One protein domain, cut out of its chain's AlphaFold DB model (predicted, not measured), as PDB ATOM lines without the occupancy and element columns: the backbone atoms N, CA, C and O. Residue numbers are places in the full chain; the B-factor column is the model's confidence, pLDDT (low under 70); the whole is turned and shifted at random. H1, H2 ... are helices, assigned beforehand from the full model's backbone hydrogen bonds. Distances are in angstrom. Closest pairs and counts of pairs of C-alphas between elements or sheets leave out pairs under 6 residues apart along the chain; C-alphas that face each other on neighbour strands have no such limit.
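This is residues 245 to 309 of the 309 residues of the protein "RecQ family ATP-dependent DNA helicase" of Desulfobulbaceae bacterium (UniProt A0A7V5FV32). A small, rounded body of helices has H3 near its middle, with H5 packed across H3 at one end of the body and short H4 at the opposite end. H1 lies along another side, joined to H3 through short H2, and the long stretch 282 to 297, with no named element, folds back from H4 to H5. The printed part has 65 residues with five named helices, H1 to H5 in order, and no named strand; the class is all helix. It is compact, with a radius of gyration of the C-alphas of 10.3 A and spans of 26 by 21 by 20 A.

H1, residues 245 to 256, and H2, residues 258 to 261, only just touch, with 3 pairs of C-alphas within 8 A, and only at the corner, with residues 253 to 254 of H1 alone; the closest C-alphas, of Arg 254 and Leu 261, are 5.1 A apart. H2 also touches H3, residues 264 to 271, only at the corner, the C-alphas of Leu 261 and Ala 267 being closest at 4.7 A. H2 only just touches H4, residues 277 to 281, with 3 pairs within 8 A, the closest C-alphas being those of Ala 260 and Arg 278 at 5.8 A. H3 and H5, residues 298 to 308, touch at a steep tilt of 65 degrees, opposite ways; the C-alphas of Ala 268 and Met 302 are closest at 5.2 A. H1 and H5 are apart. In H1, H3, H4 and H5 every O i to N i+4 pair is within hydrogen-bond range; H2 is too short for one.

H1 begins at C-alpha 245 (-16.698, -7.715, -32.455) and is 16.6 A long. H3 measures 10.6 A, and H5 15.2 A, ending at C-alpha 308 (-12.485, -16.129, -23.136).

The C-alphas farthest apart, of Arg 281 and Glu 307, are 27.7 A apart. The printed part has no cut, the link from H4 to H5 is long, and no printed residue is under 70 in pLDDT.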
ATOM      1  N   GLN A 245     -16.057  -9.015 -32.644       90.31
ATOM      2  CA  GLN A 245     -16.698  -7.715 -32.455       90.31
ATOM      3  C   GLN A 245     -17.655  -7.738 -31.257       90.31
ATOM      4  O   GLN A 245     -17.614  -6.838 -30.414       90.31
ATOM      5  N   ARG A 246     -18.499  -8.768 -31.148       90.88
ATOM      6  CA  ARG A 246     -19.410  -8.956 -30.008       90.88
ATOM      7  C   ARG A 246     -18.641  -9.162 -28.707       90.88
ATOM      8  O   ARG A 246     -19.051  -8.640 -27.672       90.88
ATOM      9  N   ILE A 247     -17.501  -9.850 -28.756       91.19
ATOM     10  CA  ILE A 247     -16.611 -10.038 -27.600       91.19
ATOM     11  C   ILE A 247     -16.024  -8.703 -27.132       91.19
ATOM     12  O   ILE A 247     -16.023  -8.402 -25.936       91.19
ATOM     13  N   GLU A 248     -15.549  -7.866 -28.057       93.38
ATOM     14  CA  GLU A 248     -15.045  -6.534 -27.720       93.38
ATOM     15  C   GLU A 248     -16.149  -5.657 -27.106       93.38
ATOM     16  O   GLU A 248     -15.943  -5.004 -26.079       93.38
ATOM     17  N   GLN A 249     -17.351  -5.687 -27.688       94.25
ATOM     18  CA  GLN A 249     -18.520  -4.986 -27.156       94.25
ATOM     19  C   GLN A 249     -18.881  -5.464 -25.743       94.25
ATOM     20  O   GLN A 249     -19.066  -4.631 -24.852       94.25
ATOM     21  N   LEU A 250     -18.917  -6.780 -25.510       95.00
ATOM     22  CA  LEU A 250     -19.159  -7.359 -24.190       95.00
ATOM     23  C   LEU A 250     -18.114  -6.877 -23.179       95.00
ATOM     24  O   LEU A 250     -18.474  -6.410 -22.102       95.00
ATOM     25  N   ASN A 251     -16.829  -6.911 -23.532       94.88
ATOM     26  CA  ASN A 251     -15.747  -6.422 -22.677       94.88
ATOM     27  C   ASN A 251     -15.894  -4.938 -22.319       94.88
ATOM     28  O   ASN A 251     -15.673  -4.540 -21.170       94.88
ATOM     29  N   ASN A 252     -16.308  -4.112 -23.277       95.56
ATOM     30  CA  ASN A 252     -16.578  -2.698 -23.037       95.56
ATOM     31  C   ASN A 252     -17.772  -2.498 -22.091       95.56
ATOM     32  O   ASN A 252     -17.703  -1.663 -21.184       95.56
ATOM     33  N   LEU A 253     -18.838  -3.290 -22.239       96.50
ATOM     34  CA  LEU A 253     -19.975  -3.273 -21.317       96.50
ATOM     35  C   LEU A 253     -19.578  -3.736 -19.910       96.50
ATOM     36  O   LEU A 253     -19.957  -3.076 -18.944       96.50
ATOM     37  N   ARG A 254     -18.765  -4.791 -19.779       95.75
ATOM     38  CA  ARG A 254     -18.247  -5.280 -18.486       95.75
ATOM     39  C   ARG A 254     -17.439  -4.218 -17.749       95.75
ATOM     40  O   ARG A 254     -17.625  -4.033 -16.551       95.75
ATOM     41  N   LYS A 255     -16.593  -3.468 -18.463       95.06
ATOM     42  CA  LYS A 255     -15.840  -2.337 -17.891       95.06
ATOM     43  C   LYS A 255     -16.748  -1.186 -17.457       95.06
ATOM     44  O   LYS A 255     -16.461  -0.522 -16.467       95.06
ATOM     45  N   LYS A 256     -17.822  -0.928 -18.208       96.50
ATOM     46  CA  LYS A 256     -18.760   0.173 -17.944       96.50
ATOM     47  C   LYS A 256     -19.757  -0.137 -16.822       96.50
ATOM     48  O   LYS A 256     -20.157   0.784 -16.117       96.50
ATOM     49  N   PHE A 257     -20.152  -1.399 -16.680       96.12
ATOM     50  CA  PHE A 257     -21.140  -1.873 -15.708       96.12
ATOM     51  C   PHE A 257     -20.601  -3.081 -14.925       96.12
ATOM     52  O   PHE A 257     -21.175  -4.174 -15.010       96.12
ATOM     53  N   PRO A 258     -19.495  -2.917 -14.176       93.81
ATOM     54  CA  PRO A 258     -18.877  -4.017 -13.440       93.81
ATOM     55  C   PRO A 258     -19.854  -4.643 -12.444       93.81
ATOM     56  O   PRO A 258     -19.890  -5.854 -12.282       93.81
ATOM     57  N   GLU A 259     -20.744  -3.859 -11.844       91.25
ATOM     58  CA  GLU A 259     -21.741  -4.389 -10.929       91.25
ATOM     59  C   GLU A 259     -22.690  -5.390 -11.610       91.25
ATOM     60  O   GLU A 259     -23.186  -6.302 -10.953       91.25
ATOM     61  N   ALA A 260     -22.979  -5.236 -12.903       93.44
ATOM     62  CA  ALA A 260     -24.025  -5.994 -13.586       93.44
ATOM     63  C   ALA A 260     -23.505  -7.127 -14.479       93.44
ATOM     64  O   ALA A 260     -24.314  -7.946 -14.901       93.44
ATOM     65  N   LEU A 261     -22.210  -7.141 -14.815       95.25
ATOM     66  CA  LEU A 261     -21.630  -8.049 -15.816       95.25
ATOM     67  C   LEU A 261     -20.247  -8.610 -15.422       95.25
ATOM     68  O   LEU A 261     -19.578  -9.231 -16.250       95.25
ATOM     69  N   GLN A 262     -19.764  -8.368 -14.199       91.00
ATOM     70  CA  GLN A 262     -18.429  -8.819 -13.798       91.00
ATOM     71  C   GLN A 262     -18.363 -10.339 -13.653       91.00
ATOM     72  O   GLN A 262     -17.411 -10.938 -14.159       91.00
ATOM     73  N   SER A 263     -19.344 -10.967 -12.995       92.38
ATOM     74  CA  SER A 263     -19.312 -12.420 -12.803       92.38
ATOM     75  C   SER A 263     -19.628 -13.159 -14.115       92.38
ATOM     76  O   SER A 263     -20.438 -12.676 -14.916       92.38
ATOM     77  N   PRO A 264     -19.046 -14.352 -14.352       93.12
ATOM     78  CA  PRO A 264     -19.395 -15.161 -15.519       93.12
ATOM     79  C   PRO A 264     -20.895 -15.461 -15.609       93.12
ATOM     80  O   PRO A 264     -21.475 -15.403 -16.688       93.12
ATOM     81  N   ARG A 265     -21.548 -15.700 -14.464       93.56
ATOM     82  CA  ARG A 265     -22.994 -15.947 -14.385       93.56
ATOM     83  C   ARG A 265     -23.805 -14.712 -14.781       93.56
ATOM     84  O   ARG A 265     -24.790 -14.839 -15.504       93.56
ATOM     85  N   GLN A 266     -23.399 -13.520 -14.350       94.88
ATOM     86  CA  GLN A 266     -24.036 -12.261 -14.742       94.88
ATOM     87  C   GLN A 266     -23.919 -11.991 -16.246       94.88
ATOM     88  O   GLN A 266     -24.915 -11.672 -16.900       94.88
ATOM     89  N   ALA A 267     -22.721 -12.159 -16.810       95.31
ATOM     90  CA  ALA A 267     -22.502 -12.011 -18.245       95.31
ATOM     91  C   ALA A 267     -23.277 -13.074 -19.053       95.31
ATOM     92  O   ALA A 267     -23.903 -12.734 -20.058       95.31
ATOM     93  N   ALA A 268     -23.335 -14.321 -18.575       94.88
ATOM     94  CA  ALA A 268     -24.137 -15.377 -19.191       94.88
ATOM     95  C   ALA A 268     -25.631 -15.028 -19.179       94.88
ATOM     96  O   ALA A 268     -26.281 -15.112 -20.217       94.88
ATOM     97  N   ARG A 269     -26.176 -14.539 -18.053       95.44
ATOM     98  CA  ARG A 269     -27.572 -14.062 -17.977       95.44
ATOM     99  C   ARG A 269     -27.873 -12.994 -19.010       95.44
ATOM    100  O   ARG A 269     -28.900 -13.065 -19.676       95.44
ATOM    101  N   PHE A 270     -26.981 -12.019 -19.140       96.75
ATOM    102  CA  PHE A 270     -27.127 -10.946 -20.110       96.75
ATOM    103  C   PHE A 270     -27.194 -11.486 -21.546       96.75
ATOM    104  O   PHE A 270     -28.153 -11.190 -22.257       96.75
ATOM    105  N   LEU A 271     -26.247 -12.337 -21.946       95.12
ATOM    106  CA  LEU A 271     -26.218 -12.922 -23.291       95.12
ATOM    107  C   LEU A 271     -27.396 -13.873 -23.555       95.12
ATOM    108  O   LEU A 271     -27.929 -13.874 -24.660       95.12
ATOM    109  N   CYS A 272     -27.849 -14.623 -22.547       94.06
ATOM    110  CA  CYS A 272     -29.007 -15.522 -22.641       94.06
ATOM    111  C   CYS A 272     -30.359 -14.792 -22.570       94.06
ATOM    112  O   CYS A 272     -31.402 -15.431 -22.664       94.06
ATOM    113  N   GLY A 273     -30.381 -13.474 -22.342       94.44
ATOM    114  CA  GLY A 273     -31.631 -12.709 -22.246       94.44
ATOM    115  C   GLY A 273     -32.383 -12.918 -20.928       94.44
ATOM    116  O   GLY A 273     -33.571 -12.613 -20.814       94.44
ATOM    117  N   ILE A 274     -31.700 -13.412 -19.897       94.38
ATOM    118  CA  ILE A 274     -32.269 -13.648 -18.573       94.38
ATOM    119  C   ILE A 274     -32.199 -12.347 -17.773       94.38
ATOM    120  O   ILE A 274     -31.139 -11.912 -17.323       94.38
ATOM    121  N   SER A 275     -33.351 -11.709 -17.567       93.25
ATOM    122  CA  SER A 275     -33.421 -10.446 -16.828       93.25
ATOM    123  C   SER A 275     -33.072 -10.620 -15.345       93.25
ATOM    124  O   SER A 275     -33.621 -11.501 -14.677       93.25
ATOM    125  N   SER A 276     -32.278  -9.696 -14.801       94.50
ATOM    126  CA  SER A 276     -32.047  -9.535 -13.362       94.50
ATOM    127  C   SER A 276     -32.421  -8.115 -12.903       94.50
ATOM    128  O   SER A 276     -32.494  -7.198 -13.736       94.50
ATOM    129  N   PRO A 277     -32.667  -7.888 -11.598       94.62
ATOM    130  CA  PRO A 277     -32.928  -6.548 -11.072       94.62
ATOM    131  C   PRO A 277     -31.855  -5.526 -11.474       94.62
ATOM    132  O   PRO A 277     -32.180  -4.411 -11.893       94.62
ATOM    133  N   ARG A 278     -30.575  -5.909 -11.420       94.50
ATOM    134  CA  ARG A 278     -29.462  -5.015 -11.744       94.50
ATOM    135  C   ARG A 278     -29.378  -4.730 -13.244       94.50
ATOM    136  O   ARG A 278     -29.208  -3.563 -13.590       94.50
ATOM    137  N   LEU A 279     -29.619  -5.716 -14.118       95.81
ATOM    138  CA  LEU A 279     -29.703  -5.511 -15.576       95.81
ATOM    139  C   LEU A 279     -30.845  -4.564 -15.979       95.81
ATOM    140  O   LEU A 279     -30.699  -3.742 -16.886       95.81
ATOM    141  N   ILE A 280     -31.995  -4.651 -15.302       95.00
ATOM    142  CA  ILE A 280     -33.123  -3.734 -15.525       95.00
ATOM    143  C   ILE A 280     -32.743  -2.319 -15.076       95.00
ATOM    144  O   ILE A 280     -32.956  -1.356 -15.816       95.00
ATOM    145  N   ARG A 281     -32.144  -2.186 -13.885       94.00
ATOM    146  CA  ARG A 281     -31.747  -0.895 -13.304       94.00
ATOM    147  C   ARG A 281     -30.713  -0.160 -14.159       94.00
ATOM    148  O   ARG A 281     -30.835   1.049 -14.348       94.00
ATOM    149  N   THR A 282     -29.727  -0.875 -14.698       94.56
ATOM    150  CA  THR A 282     -28.691  -0.318 -15.588       94.56
ATOM    151  C   THR A 282     -29.163  -0.156 -17.035       94.56
ATOM    152  O   THR A 282     -28.425   0.379 -17.859       94.56
ATOM    153  N   LYS A 283     -30.406  -0.557 -17.350       95.88
ATOM    154  CA  LYS A 283     -31.007  -0.539 -18.695       95.88
ATOM    155  C   LYS A 283     -30.271  -1.410 -19.721       95.88
ATOM    156  O   LYS A 283     -30.498  -1.242 -20.917       95.88
ATOM    157  N   LEU A 284     -29.455  -2.360 -19.265       96.56
ATOM    158  CA  LEU A 284     -28.752  -3.313 -20.128       96.56
ATOM    159  C   LEU A 284     -29.714  -4.232 -20.885       96.56
ATOM    160  O   LEU A 284     -29.405  -4.662 -21.982       96.56
ATOM    161  N   THR A 285     -30.930  -4.441 -20.377       96.31
ATOM    162  CA  THR A 285     -31.999  -5.172 -21.092       96.31
ATOM    163  C   THR A 285     -32.418  -4.550 -22.432       96.31
ATOM    164  O   THR A 285     -33.167  -5.168 -23.178       96.31
ATOM    165  N   ARG A 286     -31.983  -3.318 -22.736       95.94
ATOM    166  CA  ARG A 286     -32.226  -2.637 -24.020       95.94
ATOM    167  C   ARG A 286     -31.023  -2.678 -24.964       95.94
ATOM    168  O   ARG A 286     -31.110  -2.125 -26.057       95.94
ATOM    169  N   ASP A 287     -29.902  -3.228 -24.512       97.12
ATOM    170  CA  ASP A 287     -28.686  -3.346 -25.309       97.12
ATOM    171  C   ASP A 287     -28.844  -4.430 -26.385       97.12
ATOM    172  O   ASP A 287     -29.577  -5.397 -26.192       97.12
ATOM    173  N   ALA A 288     -28.153  -4.281 -27.516       95.00
ATOM    174  CA  ALA A 288     -28.244  -5.216 -28.636       95.00
ATOM    175  C   ALA A 288     -27.650  -6.602 -28.325       95.00
ATOM    176  O   ALA A 288     -28.034  -7.581 -28.963       95.00
ATOM    177  N   LEU A 289     -26.722  -6.699 -27.365       95.50
ATOM    178  CA  LEU A 289     -26.155  -7.981 -26.943       95.50
ATOM    179  C   LEU A 289     -27.038  -8.736 -25.941       95.50
ATOM    180  O   LEU A 289     -26.825  -9.936 -25.739       95.50
ATOM    181  N   PHE A 290     -28.031  -8.077 -25.336       97.00
ATOM    182  CA  PHE A 290     -28.954  -8.739 -24.419       97.00
ATOM    183  C   PHE A 290     -29.799  -9.776 -25.169       97.00
ATOM    184  O   PHE A 290     -30.496  -9.435 -26.122       97.00
ATOM    185  N   GLY A 291     -29.738 -11.042 -24.752       93.75
ATOM    186  CA  GLY A 291     -30.458 -12.133 -25.426       93.75
ATOM    187  C   GLY A 291     -29.858 -12.580 -26.759       93.75
ATOM    188  O   GLY A 291     -30.437 -13.430 -27.427       93.75
ATOM    189  N   SER A 292     -28.687 -12.063 -27.151       92.81
ATOM    190  CA  SER A 292     -28.033 -12.428 -28.419       92.81
ATOM    191  C   SER A 292     -27.653 -13.910 -28.533       92.81
ATOM    192  O   SER A 292     -27.404 -14.387 -29.639       92.81
ATOM    193  N   CYS A 293     -27.619 -14.629 -27.407       90.81
ATOM    194  CA  CYS A 293     -27.287 -16.046 -27.297       90.81
ATOM    195  C   CYS A 293     -28.421 -16.863 -26.642       90.81
ATOM    196  O   CYS A 293     -28.159 -17.913 -26.067       90.81
ATOM    197  N   GLN A 294     -29.674 -16.391 -26.685       88.88
ATOM    198  CA  GLN A 294     -30.810 -17.027 -25.993       88.88
ATOM    199  C   GLN A 294     -31.125 -18.469 -26.440       88.88
ATOM    200  O   GLN A 294     -31.757 -19.196 -25.684       88.88
ATOM    201  N   GLU A 295     -30.697 -18.870 -27.644       85.44
ATOM    202  CA  GLU A 295     -30.905 -20.221 -28.202       85.44
ATOM    203  C   GLU A 295     -29.816 -21.220 -27.775       85.44
ATOM    204  O   GLU A 295     -29.912 -22.414 -28.043       85.44
ATOM    205  N   LEU A 296     -28.759 -20.743 -27.116       86.44
ATOM    206  CA  LEU A 296     -27.632 -21.562 -26.683       86.44
ATOM    207  C   LEU A 296     -27.770 -21.940 -25.207       86.44
ATOM    208  O   LEU A 296     -28.396 -21.238 -24.413       86.44
ATOM    209  N   SER A 297     -27.120 -23.039 -24.815       87.31
ATOM    210  CA  SER A 297     -27.115 -23.458 -23.411       87.31
ATOM    211  C   SER A 297     -26.433 -22.418 -22.514       87.31
ATOM    212  O   SER A 297     -25.302 -21.988 -22.764       87.31
ATOM    213  N   PHE A 298     -27.101 -22.053 -21.417       91.31
ATOM    214  CA  PHE A 298     -26.539 -21.148 -20.414       91.31
ATOM    215  C   PHE A 298     -25.210 -21.668 -19.854       91.31
ATOM    216  O   PHE A 298     -24.268 -20.894 -19.698       91.31
ATOM    217  N   ALA A 299     -25.123 -22.976 -19.574       89.44
ATOM    218  CA  ALA A 299     -23.901 -23.617 -19.094       89.44
ATOM    219  C   ALA A 299     -22.741 -23.427 -20.078       89.44
ATOM    220  O   ALA A 299     -21.687 -22.934 -19.682       89.44
ATOM    221  N   GLY A 300     -22.968 -23.711 -21.365       88.94
ATOM    222  CA  GLY A 300     -21.954 -23.532 -22.400       88.94
ATOM    223  C   GLY A 300     -21.502 -22.079 -22.534       88.94
ATOM    224  O   GLY A 300     -20.310 -21.819 -22.663       88.94
ATOM    225  N   ILE A 301     -22.422 -21.113 -22.444       91.50
ATOM    226  CA  ILE A 301     -22.065 -19.685 -22.453       91.50
ATOM    227  C   ILE A 301     -21.255 -19.311 -21.210       91.50
ATOM    228  O   ILE A 301     -20.277 -18.574 -21.312       91.50
ATOM    229  N   MET A 302     -21.650 -19.793 -20.033       91.62
ATOM    230  CA  MET A 302     -20.960 -19.501 -18.781       91.62
ATOM    231  C   MET A 302     -19.524 -20.039 -18.789       91.62
ATOM    232  O   MET A 302     -18.613 -19.318 -18.378       91.62
ATOM    233  N   ASP A 303     -19.314 -21.263 -19.273       90.75
ATOM    234  CA  ASP A 303     -17.980 -21.854 -19.408       90.75
ATOM    235  C   ASP A 303     -17.153 -21.123 -20.465       90.75
ATOM    236  O   ASP A 303     -16.020 -20.726 -20.197       90.75
ATOM    237  N   TRP A 304     -17.759 -20.801 -21.609       91.19
ATOM    238  CA  TRP A 304     -17.109 -20.002 -22.641       91.19
ATOM    239  C   TRP A 304     -16.647 -18.632 -22.114       91.19
ATOM    240  O   TRP A 304     -15.523 -18.212 -22.393       91.19
ATOM    241  N   ILE A 305     -17.465 -17.945 -21.303       92.19
ATOM    242  CA  ILE A 305     -17.092 -16.664 -20.679       92.19
ATOM    243  C   ILE A 305     -15.883 -16.835 -19.758       92.19
ATOM    244  O   ILE A 305     -14.974 -16.014 -19.814       92.19
ATOM    245  N   ARG A 306     -15.849 -17.889 -18.930       91.69
ATOM    246  CA  ARG A 306     -14.723 -18.151 -18.012       91.69
ATOM    247  C   ARG A 306     -13.396 -18.320 -18.749       91.69
ATOM    248  O   ARG A 306     -12.357 -17.962 -18.204       91.69
ATOM    249  N   GLU A 307     -13.437 -18.871 -19.956       88.44
ATOM    250  CA  GLU A 307     -12.248 -19.144 -20.765       88.44
ATOM    251  C   GLU A 307     -11.804 -17.951 -21.624       88.44
ATOM    252  O   GLU A 307     -10.613 -17.810 -21.897       88.44
ATOM    253  N   ASN A 308     -12.738 -17.098 -22.062       84.62
ATOM    254  CA  ASN A 308     -12.485 -16.129 -23.136       84.62
ATOM    255  C   ASN A 308     -12.619 -14.655 -22.725       84.62
ATOM    256  O   ASN A 308     -12.222 -13.782 -23.504       84.62
ATOM    257  N   VAL A 309     -13.197 -14.348 -21.556       79.06
ATOM    258  CA  VAL A 309     -13.558 -12.971 -21.174       79.06
ATOM    259  C   VAL A 309     -13.202 -12.657 -19.726       79.06
ATOM    260  O   VAL A 309     -12.533 -11.625 -19.515       79.06
TER     261      VAL A 309